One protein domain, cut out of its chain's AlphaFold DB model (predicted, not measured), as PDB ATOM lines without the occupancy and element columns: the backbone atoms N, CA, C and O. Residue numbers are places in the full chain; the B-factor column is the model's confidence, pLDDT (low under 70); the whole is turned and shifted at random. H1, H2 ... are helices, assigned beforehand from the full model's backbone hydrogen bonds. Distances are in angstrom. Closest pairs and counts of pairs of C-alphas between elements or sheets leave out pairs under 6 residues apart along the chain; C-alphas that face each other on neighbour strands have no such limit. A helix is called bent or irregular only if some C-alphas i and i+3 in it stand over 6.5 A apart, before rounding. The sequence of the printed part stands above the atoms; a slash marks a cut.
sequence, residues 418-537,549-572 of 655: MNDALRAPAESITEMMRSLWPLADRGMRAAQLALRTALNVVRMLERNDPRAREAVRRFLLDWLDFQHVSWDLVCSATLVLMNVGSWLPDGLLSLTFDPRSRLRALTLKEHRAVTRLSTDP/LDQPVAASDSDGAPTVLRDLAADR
ATOM      1  N   MET A 418     215.993 324.534 293.314       55.97
ATOM      2  CA  MET A 418     216.309 323.198 292.800       55.97
ATOM      3  C   MET A 418     217.754 322.801 293.113       55.97
ATOM      4  O   MET A 418     218.006 321.653 293.469       55.97
ATOM      5  N   ASN A 419     218.694 323.748 293.050       67.56
ATOM      6  CA  ASN A 419     220.069 323.515 293.492       67.56
ATOM      7  C   ASN A 419     220.144 323.231 294.998       67.56
ATOM      8  O   ASN A 419     220.866 322.323 295.393       67.56
ATOM      9  N   ASP A 420     219.368 323.926 295.831       68.62
ATOM     10  CA  ASP A 420     219.321 323.645 297.272       68.62
ATOM     11  C   ASP A 420     218.621 322.310 297.587       68.62
ATOM     12  O   ASP A 420     219.095 321.557 298.442       68.62
ATOM     13  N   ALA A 421     217.566 321.954 296.844       67.94
ATOM     14  CA  ALA A 421     216.888 320.661 296.973       67.94
ATOM     15  C   ALA A 421     217.770 319.471 296.544       67.94
ATOM     16  O   ALA A 421     217.666 318.388 297.118       67.94
ATOM     17  N   LEU A 422     218.661 319.663 295.562       67.75
ATOM     18  CA  LEU A 422     219.591 318.633 295.078       67.75
ATOM     19  C   LEU A 422     220.930 318.613 295.832       67.75
ATOM     20  O   LEU A 422     221.607 317.582 295.844       67.75
ATOM     21  N   ARG A 423     221.295 319.708 296.510       76.88
ATOM     22  CA  ARG A 423     222.529 319.825 297.300       76.88
ATOM     23  C   ARG A 423     222.546 318.861 298.483       76.88
ATOM     24  O   ARG A 423     223.531 318.150 298.648       76.88
ATOM     25  N   ALA A 424     221.464 318.763 299.258       72.56
ATOM     26  CA  ALA A 424     221.422 317.870 300.421       72.56
ATOM     27  C   ALA A 424     221.564 316.368 300.051       72.56
ATOM     28  O   ALA A 424     222.381 315.676 300.669       72.56
ATOM     29  N   PRO A 425     220.878 315.842 299.012       77.62
ATOM     30  CA  PRO A 425     221.142 314.499 298.489       77.62
ATOM     31  C   PRO A 425     222.569 314.318 297.956       77.62
ATOM     32  O   PRO A 425     223.195 313.291 298.221       77.62
ATOM     33  N   ALA A 426     223.113 315.304 297.236       74.56
ATOM     34  CA  ALA A 426     224.469 315.234 296.694       74.56
ATOM     35  C   ALA A 426     225.542 315.219 297.797       74.56
ATOM     36  O   ALA A 426     226.508 314.456 297.714       74.56
ATOM     37  N   GLU A 427     225.363 316.008 298.856       82.31
ATOM     38  CA  GLU A 427     226.233 316.017 300.036       82.31
ATOM     39  C   GLU A 427     226.151 314.690 300.800       82.31
ATOM     40  O   GLU A 427     227.191 314.132 301.148       82.31
ATOM     41  N   SER A 428     224.950 314.124 300.958       81.19
ATOM     42  CA  SER A 428     224.742 312.796 301.556       81.19
ATOM     43  C   SER A 428     225.440 311.680 300.765       81.19
ATOM     44  O   SER A 428     226.172 310.872 301.338       81.19
ATOM     45  N   ILE A 429     225.307 311.671 299.432       75.50
ATOM     46  CA  ILE A 429     226.003 310.711 298.557       75.50
ATOM     47  C   ILE A 429     227.521 310.903 298.638       75.50
ATOM     48  O   ILE A 429     228.267 309.924 298.694       75.50
ATOM     49  N   THR A 430     227.993 312.150 298.670       80.00
ATOM     50  CA  THR A 430     229.425 312.457 298.772       80.00
ATOM     51  C   THR A 430     229.997 311.985 300.107       80.00
ATOM     52  O   THR A 430     231.081 311.399 300.137       80.00
ATOM     53  N   GLU A 431     229.272 312.180 301.204       85.06
ATOM     54  CA  GLU A 431     229.688 311.730 302.531       85.06
ATOM     55  C   GLU A 431     229.642 310.201 302.650       85.06
ATOM     56  O   GLU A 431     230.580 309.585 303.161       85.06
ATOM     57  N   MET A 432     228.631 309.557 302.060       84.06
ATOM     58  CA  MET A 432     228.576 308.102 301.931       84.06
ATOM     59  C   MET A 432     229.791 307.571 301.154       84.06
ATOM     60  O   MET A 432     230.488 306.682 301.644       84.06
ATOM     61  N   MET A 433     230.112 308.148 299.993       76.44
ATOM     62  CA  MET A 433     231.287 307.775 299.193       76.44
ATOM     63  C   MET A 433     232.597 307.974 299.973       76.44
ATOM     64  O   MET A 433     233.465 307.097 299.952       76.44
ATOM     65  N   ARG A 434     232.731 309.080 300.720       81.56
ATOM     66  CA  ARG A 434     233.885 309.331 301.602       81.56
ATOM     67  C   ARG A 434     233.996 308.302 302.720       81.56
ATOM     68  O   ARG A 434     235.105 307.875 303.023       81.56
ATOM     69  N   SER A 435     232.879 307.873 303.302       81.88
ATOM     70  CA  SER A 435     232.867 306.860 304.366       81.88
ATOM     71  C   SER A 435     233.210 305.450 303.861       81.88
ATOM     72  O   SER A 435     233.832 304.665 304.579       81.88
ATOM     73  N   LEU A 436     232.871 305.138 302.604       80.06
ATOM     74  CA  LEU A 436     233.166 303.853 301.961       80.06
ATOM     75  C   LEU A 436     234.621 303.751 301.481       80.06
ATOM     76  O   LEU A 436     235.175 302.652 301.402       80.06
ATOM     77  N   TRP A 437     235.273 304.880 301.199       78.88
ATOM     78  CA  TRP A 437     236.622 304.903 300.634       78.88
ATOM     79  C   TRP A 437     237.700 304.258 301.528       78.88
ATOM     80  O   TRP A 437     238.446 303.412 301.028       78.88
ATOM     81  N   PRO A 438     237.771 304.525 302.851       86.38
ATOM     82  CA  PRO A 438     238.701 303.828 303.737       86.38
ATOM     83  C   PRO A 438     238.484 302.313 303.782       86.38
ATOM     84  O   PRO A 438     239.435 301.566 304.005       86.38
ATOM     85  N   LEU A 439     237.247 301.843 303.587       78.69
ATOM     86  CA  LEU A 439     236.940 300.412 303.537       78.69
ATOM     87  C   LEU A 439     237.450 299.791 302.235       78.69
ATOM     88  O   LEU A 439     238.093 298.740 302.280       78.69
ATOM     89  N   ALA A 440     237.237 300.465 301.102       80.25
ATOM     90  CA  ALA A 440     237.775 300.047 299.811       80.25
ATOM     91  C   ALA A 440     239.313 300.011 299.824       80.25
ATOM     92  O   ALA A 440     239.910 299.014 299.413       80.25
ATOM     93  N   ASP A 441     239.961 301.038 300.381       81.50
ATOM     94  CA  ASP A 441     241.423 301.111 300.480       81.50
ATOM     95  C   ASP A 441     241.999 300.015 301.396       81.50
ATOM     96  O   ASP A 441     242.957 299.326 301.035       81.50
ATOM     97  N   ARG A 442     241.367 299.746 302.548       84.81
ATOM     98  CA  ARG A 442     241.739 298.601 303.401       84.81
ATOM     99  C   ARG A 442     241.575 297.267 302.671       84.81
ATOM    100  O   ARG A 442     242.444 296.404 302.795       84.81
ATOM    101  N   GLY A 443     240.496 297.106 301.903       84.12
ATOM    102  CA  GLY A 443     240.246 295.919 301.088       84.12
ATOM    103  C   GLY A 443     241.336 295.693 300.039       84.12
ATOM    104  O   GLY A 443     241.882 294.592 299.954       84.12
ATOM    105  N   MET A 444     241.720 296.743 299.310       84.50
ATOM    106  CA  MET A 444     242.794 296.681 298.313       84.50
ATOM    107  C   MET A 444     244.150 296.356 298.944       84.50
ATOM    108  O   MET A 444     244.864 295.484 298.449       84.50
ATOM    109  N   ARG A 445     244.503 296.992 300.067       86.38
ATOM    110  CA  ARG A 445     245.756 296.684 300.780       86.38
ATOM    111  C   ARG A 445     245.789 295.233 301.258       86.38
ATOM    112  O   ARG A 445     246.813 294.568 301.112       86.38
ATOM    113  N   ALA A 446     244.675 294.723 301.784       86.81
ATOM    114  CA  ALA A 446     244.563 293.323 302.185       86.81
ATOM    115  C   ALA A 446     244.727 292.372 300.986       86.81
ATOM    116  O   ALA A 446     245.478 291.404 301.083       86.81
ATOM    117  N   ALA A 447     244.103 292.671 299.844       87.19
ATOM    118  CA  ALA A 447     244.259 291.899 298.610       87.19
ATOM    119  C   ALA A 447     245.720 291.872 298.117       87.19
ATOM    120  O   ALA A 447     246.256 290.810 297.799       87.19
ATOM    121  N   GLN A 448     246.405 293.019 298.137       88.12
ATOM    122  CA  GLN A 448     247.814 293.119 297.746       88.12
ATOM    123  C   GLN A 448     248.742 292.337 298.686       88.12
ATOM    124  O   GLN A 448     249.680 291.677 298.230       88.12
ATOM    125  N   LEU A 449     248.489 292.383 299.996       91.00
ATOM    126  CA  LEU A 449     249.240 291.596 300.978       91.00
ATOM    127  C   LEU A 449     248.984 290.092 300.813       91.00
ATOM    128  O   LEU A 449     249.939 289.309 300.858       91.00
ATOM    129  N   ALA A 450     247.740 289.688 300.547       91.25
ATOM    130  CA  ALA A 450     247.392 288.301 300.245       91.25
ATOM    131  C   ALA A 450     248.142 287.802 299.003       91.25
ATOM    132  O   ALA A 450     248.746 286.730 299.039       91.25
ATOM    133  N   LEU A 451     248.182 288.604 297.933       91.75
ATOM    134  CA  LEU A 451     248.904 288.279 296.701       91.75
ATOM    135  C   LEU A 451     250.409 288.126 296.934       91.75
ATOM    136  O   LEU A 451     251.000 287.131 296.517       91.75
ATOM    137  N   ARG A 452     251.034 289.073 297.644       91.00
ATOM    138  CA  ARG A 452     252.461 288.982 298.000       91.00
ATOM    139  C   ARG A 452     252.757 287.736 298.828       91.00
ATOM    140  O   ARG A 452     253.769 287.078 298.594       91.00
ATOM    141  N   THR A 453     251.873 287.400 299.765       94.31
ATOM    142  CA  THR A 453     252.017 286.205 300.602       94.31
ATOM    143  C   THR A 453     251.888 284.934 299.764       94.31
ATOM    144  O   THR A 453     252.759 284.073 299.855       94.31
ATOM    145  N   ALA A 454     250.886 284.847 298.885       93.75
ATOM    146  CA  ALA A 454     250.696 283.717 297.975       93.75
ATOM    147  C   ALA A 454     251.927 283.491 297.082       93.75
ATOM    148  O   ALA A 454     252.465 282.387 297.037       93.75
ATOM    149  N   LEU A 455     252.442 284.547 296.442       93.88
ATOM    150  CA  LEU A 455     253.649 284.469 295.610       93.88
ATOM    151  C   LEU A 455     254.895 284.091 296.420       93.88
ATOM    152  O   LEU A 455     255.786 283.407 295.918       93.88
ATOM    153  N   ASN A 456     254.980 284.510 297.685       95.12
ATOM    154  CA  ASN A 456     256.071 284.084 298.551       95.12
ATOM    155  C   ASN A 456     256.002 282.584 298.858       95.12
ATOM    156  O   ASN A 456     257.023 281.906 298.773       95.12
ATOM    157  N   VAL A 457     254.806 282.065 299.145       96.00
ATOM    158  CA  VAL A 457     254.574 280.630 299.349       96.00
ATOM    159  C   VAL A 457     254.934 279.838 298.092       96.00
ATOM    160  O   VAL A 457     255.640 278.840 298.203       96.00
ATOM    161  N   VAL A 458     254.547 280.308 296.901       95.06
ATOM    162  CA  VAL A 458     254.939 279.682 295.624       95.06
ATOM    163  C   VAL A 458     256.461 279.602 295.493       95.06
ATOM    164  O   VAL A 458     256.994 278.518 295.289       95.06
ATOM    165  N   ARG A 459     257.186 280.703 295.728       94.88
ATOM    166  CA  ARG A 459     258.664 280.696 295.682       94.88
ATOM    167  C   ARG A 459     259.296 279.747 296.705       94.88
ATOM    168  O   ARG A 459     260.364 279.197 296.448       94.88
ATOM    169  N   MET A 460     258.681 279.577 297.876       95.56
ATOM    170  CA  MET A 460     259.139 278.608 298.879       95.56
ATOM    171  C   MET A 460     258.918 277.166 298.410       95.56
ATOM    172  O   MET A 460     259.803 276.332 298.593       95.56
ATOM    173  N   LEU A 461     257.771 276.883 297.787       94.44
ATOM    174  CA  LEU A 461     257.452 275.573 297.219       94.44
ATOM    175  C   LEU A 461     258.384 275.219 296.050       94.44
ATOM    176  O   LEU A 461     258.929 274.120 296.026       94.44
ATOM    177  N   GLU A 462     258.656 276.161 295.144       94.12
ATOM    178  CA  GLU A 462     259.597 275.981 294.022       94.12
ATOM    179  C   GLU A 462     261.026 275.670 294.488       94.12
ATOM    180  O   GLU A 462     261.739 274.887 293.864       94.12
ATOM    181  N   ARG A 463     261.452 276.270 295.605       94.44
ATOM    182  CA  ARG A 463     262.771 276.030 296.214       94.44
ATOM    183  C   ARG A 463     262.812 274.795 297.108       94.44
ATOM    184  O   ARG A 463     263.869 274.504 297.664       94.44
ATOM    185  N   ASN A 464     261.687 274.096 297.258       90.88
ATOM    186  CA  ASN A 464     261.524 272.971 298.170       90.88
ATOM    187  C   ASN A 464     261.937 273.316 299.620       90.88
ATOM    188  O   ASN A 464     262.622 272.546 300.293       90.88
ATOM    189  N   ASP A 465     261.561 274.511 300.094       94.12
ATOM    190  CA  ASP A 465     261.851 274.948 301.462       94.12
ATOM    191  C   ASP A 465     261.087 274.056 302.465       94.12
ATOM    192  O   ASP A 465     259.863 273.919 302.349       94.12
ATOM    193  N   PRO A 466     261.744 273.483 303.494       90.62
ATOM    194  CA  PRO A 466     261.077 272.649 304.497       90.62
ATOM    195  C   PRO A 466     259.943 273.373 305.245       90.62
ATOM    196  O   PRO A 466     259.042 272.733 305.791       90.62
ATOM    197  N   ARG A 467     259.947 274.712 305.269       94.38
ATOM    198  CA  ARG A 467     258.905 275.546 305.886       94.38
ATOM    199  C   ARG A 467     257.731 275.839 304.954       94.38
ATOM    200  O   ARG A 467     256.728 276.377 305.425       94.38
ATOM    201  N   ALA A 468     257.817 275.490 303.669       92.44
ATOM    202  CA  ALA A 468     256.779 275.798 302.687       92.44
ATOM    203  C   ALA A 468     255.423 275.196 303.086       92.44
ATOM    204  O   ALA A 468     254.401 275.872 303.012       92.44
ATOM    205  N   ARG A 469     255.424 273.973 303.629       92.62
ATOM    206  CA  ARG A 469     254.221 273.299 304.143       92.62
ATOM    207  C   ARG A 469     253.473 274.126 305.191       92.62
ATOM    208  O   ARG A 469     252.260 274.303 305.104       92.62
ATOM    209  N   GLU A 470     254.190 274.612 306.197       95.44
ATOM    210  CA  GLU A 470     253.596 275.409 307.272       95.44
ATOM    211  C   GLU A 470     253.177 276.795 306.759       95.44
ATOM    212  O   GLU A 470     252.153 277.328 307.180       95.44
ATOM    213  N   ALA A 471     253.911 277.352 305.791       96.19
ATOM    214  CA  ALA A 471     253.539 278.599 305.130       96.19
ATOM    215  C   ALA A 471     252.221 278.469 304.340       96.19
ATOM    216  O   ALA A 471     251.370 279.350 304.445       96.19
ATOM    217  N   VAL A 472     252.003 277.356 303.626       96.75
ATOM    218  CA  VAL A 472     250.720 277.052 302.960       96.75
ATOM    219  C   VAL A 472     249.594 276.943 303.990       96.75
ATOM    220  O   VAL A 472     248.530 277.532 303.804       96.75
ATOM    221  N   ARG A 473     249.824 276.233 305.101       96.81
ATOM    222  CA  ARG A 473     248.824 276.083 306.170       96.81
ATOM    223  C   ARG A 473     248.406 277.435 306.751       96.81
ATOM    224  O   ARG A 473     247.213 277.689 306.876       96.81
ATOM    225  N   ARG A 474     249.365 278.306 307.072       96.44
ATOM    226  CA  ARG A 474     249.077 279.663 307.569       96.44
ATOM    227  C   ARG A 474     248.367 280.507 306.530       96.44
ATOM    228  O   ARG A 474     247.404 281.179 306.856       96.44
ATOM    229  N   PHE A 475     248.766 280.406 305.265       96.62
ATOM    230  CA  PHE A 475     248.077 281.106 304.189       96.62
ATOM    231  C   PHE A 475     246.595 280.699 304.077       96.62
ATOM    232  O   PHE A 475     245.732 281.559 303.896       96.62
ATOM    233  N   LEU A 476     246.281 279.412 304.254       96.50
ATOM    234  CA  LEU A 476     244.897 278.928 304.270       96.50
ATOM    235  C   LEU A 476     244.082 279.503 305.439       96.50
ATOM    236  O   LEU A 476     242.935 279.897 305.235       96.50
ATOM    237  N   LEU A 477     244.667 279.563 306.636       95.88
ATOM    238  CA  LEU A 477     244.011 280.098 307.834       95.88
ATOM    239  C   LEU A 477     243.849 281.624 307.754       95.88
ATOM    240  O   LEU A 477     242.740 282.139 307.843       95.88
ATOM    241  N   ASP A 478     244.953 282.333 307.527       94.75
ATOM    242  CA  ASP A 478     245.047 283.782 307.721       94.75
ATOM    243  C   ASP A 478     244.464 284.578 306.546       94.75
ATOM    244  O   ASP A 478     243.931 285.672 306.733       94.75
ATOM    245  N   TRP A 479     244.581 284.052 305.322       94.81
ATOM    246  CA  TRP A 479     244.225 284.793 304.104       94.81
ATOM    247  C   TRP A 479     243.038 284.212 303.361       94.81
ATOM    248  O   TRP A 479     242.255 284.968 302.784       94.81
ATOM    249  N   LEU A 480     242.917 282.885 303.342       94.50
ATOM    250  CA  LEU A 480     241.808 282.219 302.669       94.50
ATOM    251  C   LEU A 480     240.638 281.919 303.603       94.50
ATOM    252  O   LEU A 480     239.632 281.447 303.088       94.50
ATOM    253  N   ASP A 481     240.732 282.226 304.901       93.56
ATOM    254  CA  ASP A 481     239.663 282.106 305.907       93.56
ATOM    255  C   ASP A 481     239.118 280.671 306.064       93.56
ATOM    256  O   ASP A 481     237.910 280.407 306.132       93.56
ATOM    257  N   PHE A 482     240.003 279.676 306.006       91.56
ATOM    258  CA  PHE A 482     239.640 278.309 306.375       91.56
ATOM    259  C   PHE A 482     239.669 278.172 307.897       91.56
ATOM    260  O   PHE A 482     240.692 278.416 308.517       91.56
ATOM    261  N   GLN A 483     238.569 277.725 308.506       91.06
ATOM    262  CA  GLN A 483     238.518 277.510 309.961       91.06
ATOM    263  C   GLN A 483     239.348 276.296 310.401       91.06
ATOM    264  O   GLN A 483     239.953 276.291 311.467       91.06
ATOM    265  N   HIS A 484     239.365 275.256 309.564       87.25
ATOM    266  CA  HIS A 484     240.059 274.002 309.822       87.25
ATOM    267  C   HIS A 484     240.846 273.608 308.578       87.25
ATOM    268  O   HIS A 484     240.328 273.667 307.462       87.25
ATOM    269  N   VAL A 485     242.099 273.198 308.776       90.88
ATOM    270  CA  VAL A 485     243.011 272.840 307.686       90.88
ATOM    271  C   VAL A 485     243.517 271.421 307.905       90.88
ATOM    272  O   VAL A 485     244.366 271.181 308.765       90.88
ATOM    273  N   SER A 486     242.962 270.481 307.136       89.88
ATOM    274  CA  SER A 486     243.426 269.094 307.072       89.88
ATOM    275  C   SER A 486     244.690 268.978 306.220       89.88
ATOM    276  O   SER A 486     245.026 269.878 305.448       89.88
ATOM    277  N   TRP A 487     245.396 267.853 306.343       87.94
ATOM    278  CA  TRP A 487     246.579 267.594 305.523       87.94
ATOM    279  C   TRP A 487     246.247 267.561 304.027       87.94
ATOM    280  O   TRP A 487     246.931 268.203 303.233       87.94
ATOM    281  N   ASP A 488     245.139 266.921 303.664       88.38
ATOM    282  CA  ASP A 488     244.684 266.833 302.276       88.38
ATOM    283  C   ASP A 488     244.361 268.209 301.692       88.38
ATOM    284  O   ASP A 488     244.669 268.479 300.533       88.38
ATOM    285  N   LEU A 489     243.806 269.118 302.501       90.69
ATOM    286  CA  LEU A 489     243.551 270.490 302.074       90.69
ATOM    287  C   LEU A 489     244.857 271.254 301.804       90.69
ATOM    288  O   LEU A 489     244.924 272.018 300.842       90.69
ATOM    289  N   VAL A 490     245.905 271.028 302.605       93.56
ATOM    290  CA  VAL A 490     247.243 271.604 302.365       93.56
ATOM    291  C   VAL A 490     247.840 271.065 301.065       93.56
ATOM    292  O   VAL A 490     248.385 271.844 300.281       93.56
ATOM    293  N   CYS A 491     247.705 269.766 300.798       91.56
ATOM    294  CA  CYS A 491     248.154 269.157 299.545       91.56
ATOM    295  C   CYS A 491     247.415 269.751 298.336       91.56
ATOM    296  O   CYS A 491     248.054 270.197 297.384       91.56
ATOM    297  N   SER A 492     246.084 269.853 298.395       93.56
ATOM    298  CA  SER A 492     245.279 270.471 297.333       93.56
ATOM    299  C   SER A 492     245.634 271.944 297.116       93.56
ATOM    300  O   SER A 492     245.791 272.381 295.977       93.56
ATOM    301  N   ALA A 493     245.823 272.710 298.192       94.50
ATOM    302  CA  ALA A 493     246.250 274.104 298.105       94.50
ATOM    303  C   ALA A 493     247.641 274.236 297.472       94.50
ATOM    304  O   ALA A 493     247.871 275.146 296.682       94.50
ATOM    305  N   THR A 494     248.552 273.313 297.781       95.19
ATOM    306  CA  THR A 494     249.899 273.276 297.195       95.19
ATOM    307  C   THR A 494     249.832 273.087 295.680       95.19
ATOM    308  O   THR A 494     250.471 273.838 294.947       95.19
ATOM    309  N   LEU A 495     249.009 272.149 295.197       93.56
ATOM    310  CA  LEU A 495     248.811 271.915 293.762       93.56
ATOM    311  C   LEU A 495     248.243 273.151 293.051       93.56
ATOM    312  O   LEU A 495     248.738 273.544 291.993       93.56
ATOM    313  N   VAL A 496     247.239 273.796 293.651       95.06
ATOM    314  CA  VAL A 496     246.631 275.018 293.102       95.06
ATOM    315  C   VAL A 496     247.629 276.176 293.076       95.06
ATOM    316  O   VAL A 496     247.728 276.862 292.060       95.06
ATOM    317  N   LEU A 497     248.388 276.386 294.155       94.19
ATOM    318  CA  LEU A 497     249.381 277.460 294.243       94.19
ATOM    319  C   LEU A 497     250.499 277.287 293.209       94.19
ATOM    320  O   LEU A 497     250.851 278.262 292.549       94.19
ATOM    321  N   MET A 498     250.995 276.060 293.022       94.12
ATOM    322  CA  MET A 498     252.020 275.740 292.020       94.12
ATOM    323  C   MET A 498     251.526 275.926 290.582       94.12
ATOM    324  O   MET A 498     252.310 276.254 289.694       94.12
ATOM    325  N   ASN A 499     250.223 275.775 290.335       92.50
ATOM    326  CA  ASN A 499     249.623 276.085 289.043       92.50
ATOM    327  C   ASN A 499     249.285 277.583 288.936       92.50
ATOM    328  O   ASN A 499     248.112 277.967 288.895       92.50
ATOM    329  N   VAL A 500     250.316 278.432 288.894       89.50
ATOM    330  CA  VAL A 500     250.180 279.902 288.906       89.50
ATOM    331  C   VAL A 500     249.237 280.410 287.810       89.50
ATOM    332  O   VAL A 500     248.368 281.231 288.091       89.50
ATOM    333  N   GLY A 501     249.318 279.854 286.595       86.56
ATOM    334  CA  GLY A 501     248.454 280.249 285.471       86.56
ATOM    335  C   GLY A 501     246.960 279.952 285.677       86.56
ATOM    336  O   GLY A 501     246.107 280.524 285.005       86.56
ATOM    337  N   SER A 502     246.598 279.086 286.629       87.56
ATOM    338  CA  SER A 502     245.188 278.785 286.915       87.56
ATOM    339  C   SER A 502     244.480 279.872 287.724       87.56
ATOM    340  O   SER A 502     243.250 279.996 287.642       87.56
ATOM    341  N   TRP A 503     245.224 280.662 288.501       89.81
ATOM    342  CA  TRP A 503     244.663 281.631 289.441       89.81
ATOM    343  C   TRP A 503     245.178 283.054 289.242       89.81
ATOM    344  O   TRP A 503     244.417 283.989 289.497       89.81
ATOM    345  N   LEU A 504     246.403 283.234 288.750       88.12
ATOM    346  CA  LEU A 504     246.957 284.538 288.410       88.12
ATOM    347  C   LEU A 504     246.549 284.911 286.972       88.12
ATOM    348  O   LEU A 504     246.811 284.136 286.057       88.12
ATOM    349  N   PRO A 505     245.886 286.057 286.744       81.62
ATOM    350  CA  PRO A 505     245.592 286.530 285.394       81.62
ATOM    351  C   PRO A 505     246.876 286.868 284.623       81.62
ATOM    352  O   PRO A 505     247.781 287.484 285.185       81.62
ATOM    353  N   ASP A 506     246.910 286.570 283.320       74.44
ATOM    354  CA  ASP A 506     248.051 286.884 282.437       74.44
ATOM    355  C   ASP A 506     248.320 288.405 282.319       74.44
ATOM    356  O   ASP A 506     249.424 288.842 281.995       74.44
ATOM    357  N   GLY A 507     247.329 289.237 282.666       65.25
ATOM    358  CA  GLY A 507     247.478 290.679 282.878       65.25
ATOM    359  C   GLY A 507     248.106 290.991 284.241       65.25
ATOM    360  O   GLY A 507     247.408 291.407 285.166       65.25
ATOM    361  N   LEU A 508     249.422 290.793 284.339       55.53
ATOM    362  CA  LEU A 508     250.284 290.784 285.538       55.53
ATOM    363  C   LEU A 508     250.164 291.944 286.555       55.53
ATOM    364  O   LEU A 508     250.815 291.884 287.595       55.53
ATOM    365  N   LEU A 509     249.395 293.007 286.300       53.03
ATOM    366  CA  LEU A 509     249.443 294.248 287.089       53.03
ATOM    367  C   LEU A 509     248.095 294.978 287.206       53.03
ATOM    368  O   LEU A 509     248.070 296.203 287.343       53.03
ATOM    369  N   SER A 510     246.957 294.274 287.189       56.62
ATOM    370  CA  SER A 510     245.739 294.920 287.703       56.62
ATOM    371  C   SER A 510     245.923 295.145 289.210       56.62
ATOM    372  O   SER A 510     245.855 294.220 290.015       56.62
ATOM    373  N   LEU A 511     246.226 296.393 289.589       56.09
ATOM    374  CA  LEU A 511     246.506 296.855 290.963       56.09
ATOM    375  C   LEU A 511     245.397 296.513 291.983       56.09
ATOM    376  O   LEU A 511     245.585 296.698 293.187       56.09
ATOM    377  N   THR A 512     244.264 296.013 291.494       67.12
ATOM    378  CA  THR A 512     243.032 295.680 292.206       67.12
ATOM    379  C   THR A 512     242.739 294.175 292.275       67.12
ATOM    380  O   THR A 512     241.683 293.794 292.778       67.12
ATOM    381  N   PHE A 513     243.628 293.299 291.786       81.50
ATOM    382  CA  PHE A 513     243.379 291.855 291.811       81.50
ATOM    383  C   PHE A 513     243.426 291.284 293.236       81.50
ATOM    384  O   PHE A 513     244.463 291.312 293.900       81.50
ATOM    385  N   ASP A 514     242.307 290.705 293.674       86.00
ATOM    386  CA  ASP A 514     242.222 289.927 294.909       86.00
ATOM    387  C   ASP A 514     242.282 288.422 294.603       86.00
ATOM    388  O   ASP A 514     241.330 287.864 294.046       86.00
ATOM    389  N   PRO A 515     243.372 287.725 294.980       87.75
ATOM    390  CA  PRO A 515     243.509 286.302 294.702       87.75
ATOM    391  C   PRO A 515     242.665 285.424 295.635       87.75
ATOM    392  O   PRO A 515     242.495 284.239 295.342       87.75
ATOM    393  N   ARG A 516     242.150 285.947 296.758       91.31
ATOM    394  CA  ARG A 516     241.598 285.128 297.855       91.31
ATOM    395  C   ARG A 516     240.383 284.311 297.433       91.31
ATOM    396  O   ARG A 516     240.349 283.103 297.652       91.31
ATOM    397  N   SER A 517     239.401 284.947 296.794       88.56
ATOM    398  CA  SER A 517     238.164 284.278 296.364       88.56
ATOM    399  C   SER A 517     238.448 283.166 295.350       88.56
ATOM    400  O   SER A 517     237.952 282.045 295.491       88.56
ATOM    401  N   ARG A 518     239.317 283.444 294.371       90.94
ATOM    402  CA  ARG A 518     239.705 282.495 293.322       90.94
ATOM    403  C   ARG A 518     240.537 281.341 293.875       90.94
ATOM    404  O   ARG A 518     240.217 280.187 293.595       90.94
ATOM    405  N   LEU A 519     241.552 281.628 294.691       93.81
ATOM    406  CA  LEU A 519     242.381 280.602 295.329       93.81
ATOM    407  C   LEU A 519     241.557 279.709 296.256       93.81
ATOM    408  O   LEU A 519     241.709 278.490 296.204       93.81
ATOM    409  N   ARG A 520     240.640 280.275 297.051       94.81
ATOM    410  CA  ARG A 520     239.733 279.494 297.905       94.81
ATOM    411  C   ARG A 520     238.838 278.575 297.071       94.81
ATOM    412  O   ARG A 520     238.739 277.389 297.380       94.81
ATOM    413  N   ALA A 521     238.224 279.091 296.006       93.12
ATOM    414  CA  ALA A 521     237.354 278.306 295.130       93.12
ATOM    415  C   ALA A 521     238.103 277.158 294.432       93.12
ATOM    416  O   ALA A 521     237.619 276.025 294.419       93.12
ATOM    417  N   LEU A 522     239.297 277.427 293.897       94.38
ATOM    418  CA  LEU A 522     240.131 276.414 293.248       94.38
ATOM    419  C   LEU A 522     240.640 275.372 294.246       94.38
ATOM    420  O   LEU A 522     240.548 274.181 293.969       94.38
ATOM    421  N   THR A 523     241.085 275.802 295.428       93.44
ATOM    422  CA  THR A 523     241.526 274.896 296.499       93.44
ATOM    423  C   THR A 523     240.395 273.968 296.930       93.44
ATOM    424  O   THR A 523     240.606 272.768 297.057       93.44
ATOM    425  N   LEU A 524     239.172 274.485 297.096       92.25
ATOM    426  CA  LEU A 524     238.002 273.663 297.414       92.25
ATOM    427  C   LEU A 524     237.624 272.712 296.277       92.25
ATOM    428  O   LEU A 524     237.230 271.578 296.541       92.25
ATOM    429  N   LYS A 525     237.719 273.158 295.021       91.50
ATOM    430  CA  LYS A 525     237.453 272.314 293.850       91.50
ATOM    431  C   LYS A 525     238.434 271.147 293.792       91.50
ATOM    432  O   LYS A 525     237.999 270.006 293.650       91.50
ATOM    433  N   GLU A 526     239.718 271.435 293.959       90.12
ATOM    434  CA  GLU A 526     240.779 270.432 293.972       90.12
ATOM    435  C   GLU A 526     240.630 269.495 295.172       90.12
ATOM    436  O   GLU A 526     240.630 268.278 295.020       90.12
ATOM    437  N   HIS A 527     240.378 270.045 296.359       88.56
ATOM    438  CA  HIS A 527     240.160 269.255 297.564       88.56
ATOM    439  C   HIS A 527     238.956 268.321 297.432       88.56
ATOM    440  O   HIS A 527     239.047 267.160 297.811       88.56
ATOM    441  N   ARG A 528     237.846 268.770 296.835       84.00
ATOM    442  CA  ARG A 528     236.692 267.903 296.545       84.00
ATOM    443  C   ARG A 528     237.024 266.826 295.517       84.00
ATOM    444  O   ARG A 528     236.520 265.718 295.656       84.00
ATOM    445  N   ALA A 529     237.839 267.131 294.508       79.12
ATOM    446  CA  ALA A 529     238.278 266.143 293.527       79.12
ATOM    447  C   ALA A 529     239.142 265.057 294.185       79.12
ATOM    448  O   ALA A 529     238.857 263.874 294.022       79.12
ATOM    449  N   VAL A 530     240.120 265.454 295.001       71.88
ATOM    450  CA  VAL A 530     241.011 264.536 295.727       71.88
ATOM    451  C   VAL A 530     240.255 263.739 296.791       71.88
ATOM    452  O   VAL A 530     240.397 262.523 296.861       71.88
ATOM    453  N   THR A 531     239.393 264.391 297.575       66.19
ATOM    454  CA  THR A 531     238.635 263.738 298.656       66.19
ATOM    455  C   THR A 531     237.628 262.732 298.102       66.19
ATOM    456  O   THR A 531     237.493 261.637 298.640       66.19
ATOM    457  N   ARG A 532     236.967 263.038 296.977       58.56
ATOM    458  CA  ARG A 532     236.099 262.070 296.284       58.56
ATOM    459  C   ARG A 532     236.863 260.835 295.818       58.56
ATOM    460  O   ARG A 532     236.330 259.740 295.882       58.56
ATOM    461  N   LEU A 533     238.109 260.997 295.377       58.31
ATOM    462  CA  LEU A 533     238.946 259.868 294.972       58.31
ATOM    463  C   LEU A 533     239.441 259.037 296.165       58.31
ATOM    464  O   LEU A 533     239.716 257.855 295.986       58.31
ATOM    465  N   SER A 534     239.570 259.633 297.355       55.00
ATOM    466  CA  SER A 534     240.147 258.966 298.528       55.00
ATOM    467  C   SER A 534     239.132 258.370 299.507       55.00
ATOM    468  O   SER A 534     239.500 257.465 300.252       55.00
ATOM    469  N   THR A 535     237.885 258.861 299.544       50.53
ATOM    470  CA  THR A 535     236.939 258.532 300.635       50.53
ATOM    471  C   THR A 535     235.549 258.068 300.216       50.53
ATOM    472  O   THR A 535     234.787 257.667 301.091       50.53
ATOM    473  N   ASP A 536     235.197 258.089 298.930       54.94
ATOM    474  CA  ASP A 536     233.853 257.700 298.493       54.94
ATOM    475  C   ASP A 536     233.828 256.227 298.023       54.94
ATOM    476  O   ASP A 536     234.349 255.927 296.943       54.94
ATOM    477  N   PRO A 537     233.259 255.292 298.814       57.00
ATOM    478  CA  PRO A 537     233.168 253.877 298.446       57.00
ATOM    479  C   PRO A 537     232.214 253.624 297.267       57.00
ATOM    480  O   PRO A 537     232.290 252.562 296.646       57.00
ATOM    481  N   LEU A 549     244.003 251.288 296.809       73.19
ATOM    482  CA  LEU A 549     245.259 250.570 296.596       73.19
ATOM    483  C   LEU A 549     245.771 249.879 297.873       73.19
ATOM    484  O   LEU A 549     246.499 248.894 297.788       73.19
ATOM    485  N   ASP A 550     245.362 250.351 299.050       73.69
ATOM    486  CA  ASP A 550     245.677 249.717 300.335       73.69
ATOM    487  C   ASP A 550     244.639 248.663 300.749       73.69
ATOM    488  O   ASP A 550     244.746 248.071 301.824       73.69
ATOM    489  N   GLN A 551     243.622 248.411 299.920       74.25
ATOM    490  CA  GLN A 551     242.632 247.387 300.216       74.25
ATOM    491  C   GLN A 551     243.295 245.998 300.172       74.25
ATOM    492  O   GLN A 551     243.960 245.667 299.182       74.25
ATOM    493  N   PRO A 552     243.120 245.179 301.225       74.06
ATOM    494  CA  PRO A 552     243.661 243.832 301.256       74.06
ATOM    495  C   PRO A 552     242.950 242.967 300.217       74.06
ATOM    496  O   PRO A 552     241.720 242.945 300.130       74.06
ATOM    497  N   VAL A 553     243.735 242.238 299.435       75.50
ATOM    498  CA  VAL A 553     243.257 241.207 298.519       75.50
ATOM    499  C   VAL A 553     243.518 239.868 299.182       75.50
ATOM    500  O   VAL A 553     244.605 239.629 299.701       75.50
ATOM    501  N   ALA A 554     242.519 238.988 299.177       62.31
ATOM    502  CA  ALA A 554     242.692 237.617 299.633       62.31
ATOM    503  C   ALA A 554     243.603 236.870 298.646       62.31
ATOM    504  O   ALA A 554     243.130 236.191 297.735       62.31
ATOM    505  N   ALA A 555     244.916 237.038 298.786       57.69
ATOM    506  CA  ALA A 555     245.879 236.158 298.159       57.69
ATOM    507  C   ALA A 555     245.866 234.841 298.939       57.69
ATOM    508  O   ALA A 555     246.036 234.814 300.156       57.69
ATOM    509  N   SER A 556     245.606 233.752 298.225       53.44
ATOM    510  CA  SER A 556     245.553 232.386 298.745       53.44
ATOM    511  C   SER A 556     246.949 231.823 299.051       53.44
ATOM    512  O   SER A 556     247.179 230.639 298.819       53.44
ATOM    513  N   ASP A 557     247.872 232.637 299.562       54.19
ATOM    514  CA  ASP A 557     249.229 232.191 299.867       54.19
ATOM    515  C   ASP A 557     249.510 232.277 301.365       54.19
ATOM    516  O   ASP A 557     249.229 233.254 302.058       54.19
ATOM    517  N   SER A 558     250.024 231.158 301.859       53.94
ATOM    518  CA  SER A 558     250.100 230.686 303.238       53.94
ATOM    519  C   SER A 558     251.057 231.452 304.159       53.94
ATOM    520  O   SER A 558     251.470 230.903 305.177       53.94
ATOM    521  N   ASP A 559     251.407 232.694 303.835       58.59
ATOM    522  CA  ASP A 559     252.530 233.405 304.452       58.59
ATOM    523  C   ASP A 559     252.118 234.764 305.036       58.59
ATOM    524  O   ASP A 559     252.710 235.795 304.750       58.59
ATOM    525  N   GLY A 560     251.066 234.759 305.867       59.91
ATOM    526  CA  GLY A 560     250.824 235.678 306.997       59.91
ATOM    527  C   GLY A 560     250.716 237.199 306.771       59.91
ATOM    528  O   GLY A 560     250.216 237.893 307.658       59.91
ATOM    529  N   ALA A 561     251.144 237.743 305.635       63.19
ATOM    530  CA  ALA A 561     251.112 239.160 305.313       63.19
ATOM    531  C   ALA A 561     249.941 239.439 304.358       63.19
ATOM    532  O   ALA A 561     249.863 238.819 303.295       63.19
ATOM    533  N   PRO A 562     249.019 240.358 304.697       66.75
ATOM    534  CA  PRO A 562     247.923 240.704 303.805       66.75
ATOM    535  C   PRO A 562     248.483 241.389 302.554       66.75
ATOM    536  O   PRO A 562     248.983 242.511 302.626       66.75
ATOM    537  N   THR A 563     248.398 240.712 301.409       73.75
ATOM    538  CA  THR A 563     248.707 241.303 300.104       73.75
ATOM    539  C   THR A 563     247.720 242.432 299.834       73.75
ATOM    540  O   THR A 563     246.509 242.244 299.965       73.75
ATOM    541  N   VAL A 564     248.208 243.617 299.475       81.69
ATOM    542  CA  VAL A 564     247.344 244.768 299.171       81.69
ATOM    543  C   VAL A 564     247.257 245.008 297.666       81.69
ATOM    544  O   VAL A 564     248.139 244.615 296.906       81.69
ATOM    545  N   LEU A 565     246.185 245.661 297.212       75.50
ATOM    546  CA  LEU A 565     245.922 245.932 295.791       75.50
ATOM    547  C   LEU A 565     247.083 246.640 295.071       75.50
ATOM    548  O   LEU A 565     247.323 246.354 293.900       75.50
ATOM    549  N   ARG A 566     247.834 247.512 295.757       75.81
ATOM    550  CA  ARG A 566     249.048 248.149 295.215       75.81
ATOM    551  C   ARG A 566     250.139 247.154 294.841       75.81
ATOM    552  O   ARG A 566     250.846 247.403 293.876       75.81
ATOM    553  N   ASP A 567     250.257 246.041 295.561       75.31
ATOM    554  CA  ASP A 567     251.305 245.044 295.318       75.31
ATOM    555  C   ASP A 567     250.985 244.232 294.048       75.31
ATOM    556  O   ASP A 567     251.868 243.657 293.419       75.31
ATOM    557  N   LEU A 568     249.708 244.217 293.650       74.88
ATOM    558  CA  LEU A 568     249.198 243.547 292.452       74.88
ATOM    559  C   LEU A 568     249.038 244.502 291.257       74.88
ATOM    560  O   LEU A 568     248.802 244.057 290.130       74.88
ATOM    561  N   ALA A 569     249.122 245.813 291.484       72.06
ATOM    562  CA  ALA A 569     248.954 246.823 290.453       72.06
ATOM    563  C   ALA A 569     250.265 247.008 289.676       72.06
ATOM    564  O   ALA A 569     251.225 247.583 290.177       72.06
ATOM    565  N   ALA A 570     250.295 246.541 288.427       66.19
ATOM    566  CA  ALA A 570     251.444 246.744 287.550       66.19
ATOM    567  C   ALA A 570     251.657 248.240 287.251       66.19
ATOM    568  O   ALA A 570     250.738 248.916 286.770       66.19
ATOM    569  N   ASP A 571     252.872 248.740 287.484       62.84
ATOM    570  CA  ASP A 571     253.271 250.081 287.062       62.84
ATOM    571  C   ASP A 571     253.350 250.129 285.529       62.84
ATOM    572  O   ASP A 571     254.196 249.496 284.904       62.84
ATOM    573  N   ARG A 572     252.412 250.851 284.908       58.94
ATOM    574  CA  ARG A 572     252.359 251.041 283.449       58.94
ATOM    575  C   ARG A 572     253.199 252.224 282.966       58.94
ATOM    576  O   ARG A 572     253.317 252.404 281.756       58.94
TER     577      ARG A 572
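What this domain is: This is residues 418 to 537 and 549 to 572 of the 655 residues of an uncharacterized protein of Mycobacterium sp. ELW1 (UniProt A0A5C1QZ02). Helix H1 sticks out as a long arm with residues 418 to 442, then joins a cluster of mostly crossed helices, H2 to H5; beyond a cut, H6 and a loop lie at the far end. The 144 printed residues, all helix in class, hold six named helices, H1 to H6. The whole is extended: radius of gyration of the C-alphas 24.7 A, spans 98 by 34 by 26 A.

Where its parts are: H1, residues 418 to 462, begins at C-alpha (216.309, 323.198, 292.800). Assigned as one helix by its hydrogen bonds, it is bent, C-alphas 435 and 438 being 6.6 A apart: H1a, 418 to 435, spans 26.0 A and H1b, 438 to 462, 36.1 A. H2 is 468 to 478, H3 487 to 498, H4 500 to 503, H5 515 to 535 and 29.1 A long, and H6 565 to 568, ending at C-alpha (249.198, 243.547, 292.452).

How they stand to each other: H3, the hub, touches H5 at a steep tilt of 50 degrees, closest C-alphas Ala 493 and Thr 523, 5.1 A. H1b, with residues 453 to 461 alone, makes a hairpin with H2, closest C-alphas Met 460 and Ala 468, 5.3 A. H4 touches H5 residues 515 to 522 alone, closest C-alphas Trp 503 and Arg 518, 6.4 A. H1a and H6 touch no helix. Every O i to N i+4 pair is within hydrogen-bond range in H1b, H2, H3 and H5, and 12 of 14 in H1a; H4 and H6 are too short for one.

The domain as a whole: Residues 538 to 548 are not printed; C-alphas 537 and 549 are 12.7 A apart. The link H4 to H5 is long. Thirty residues are under pLDDT 70, among them 554 to 562.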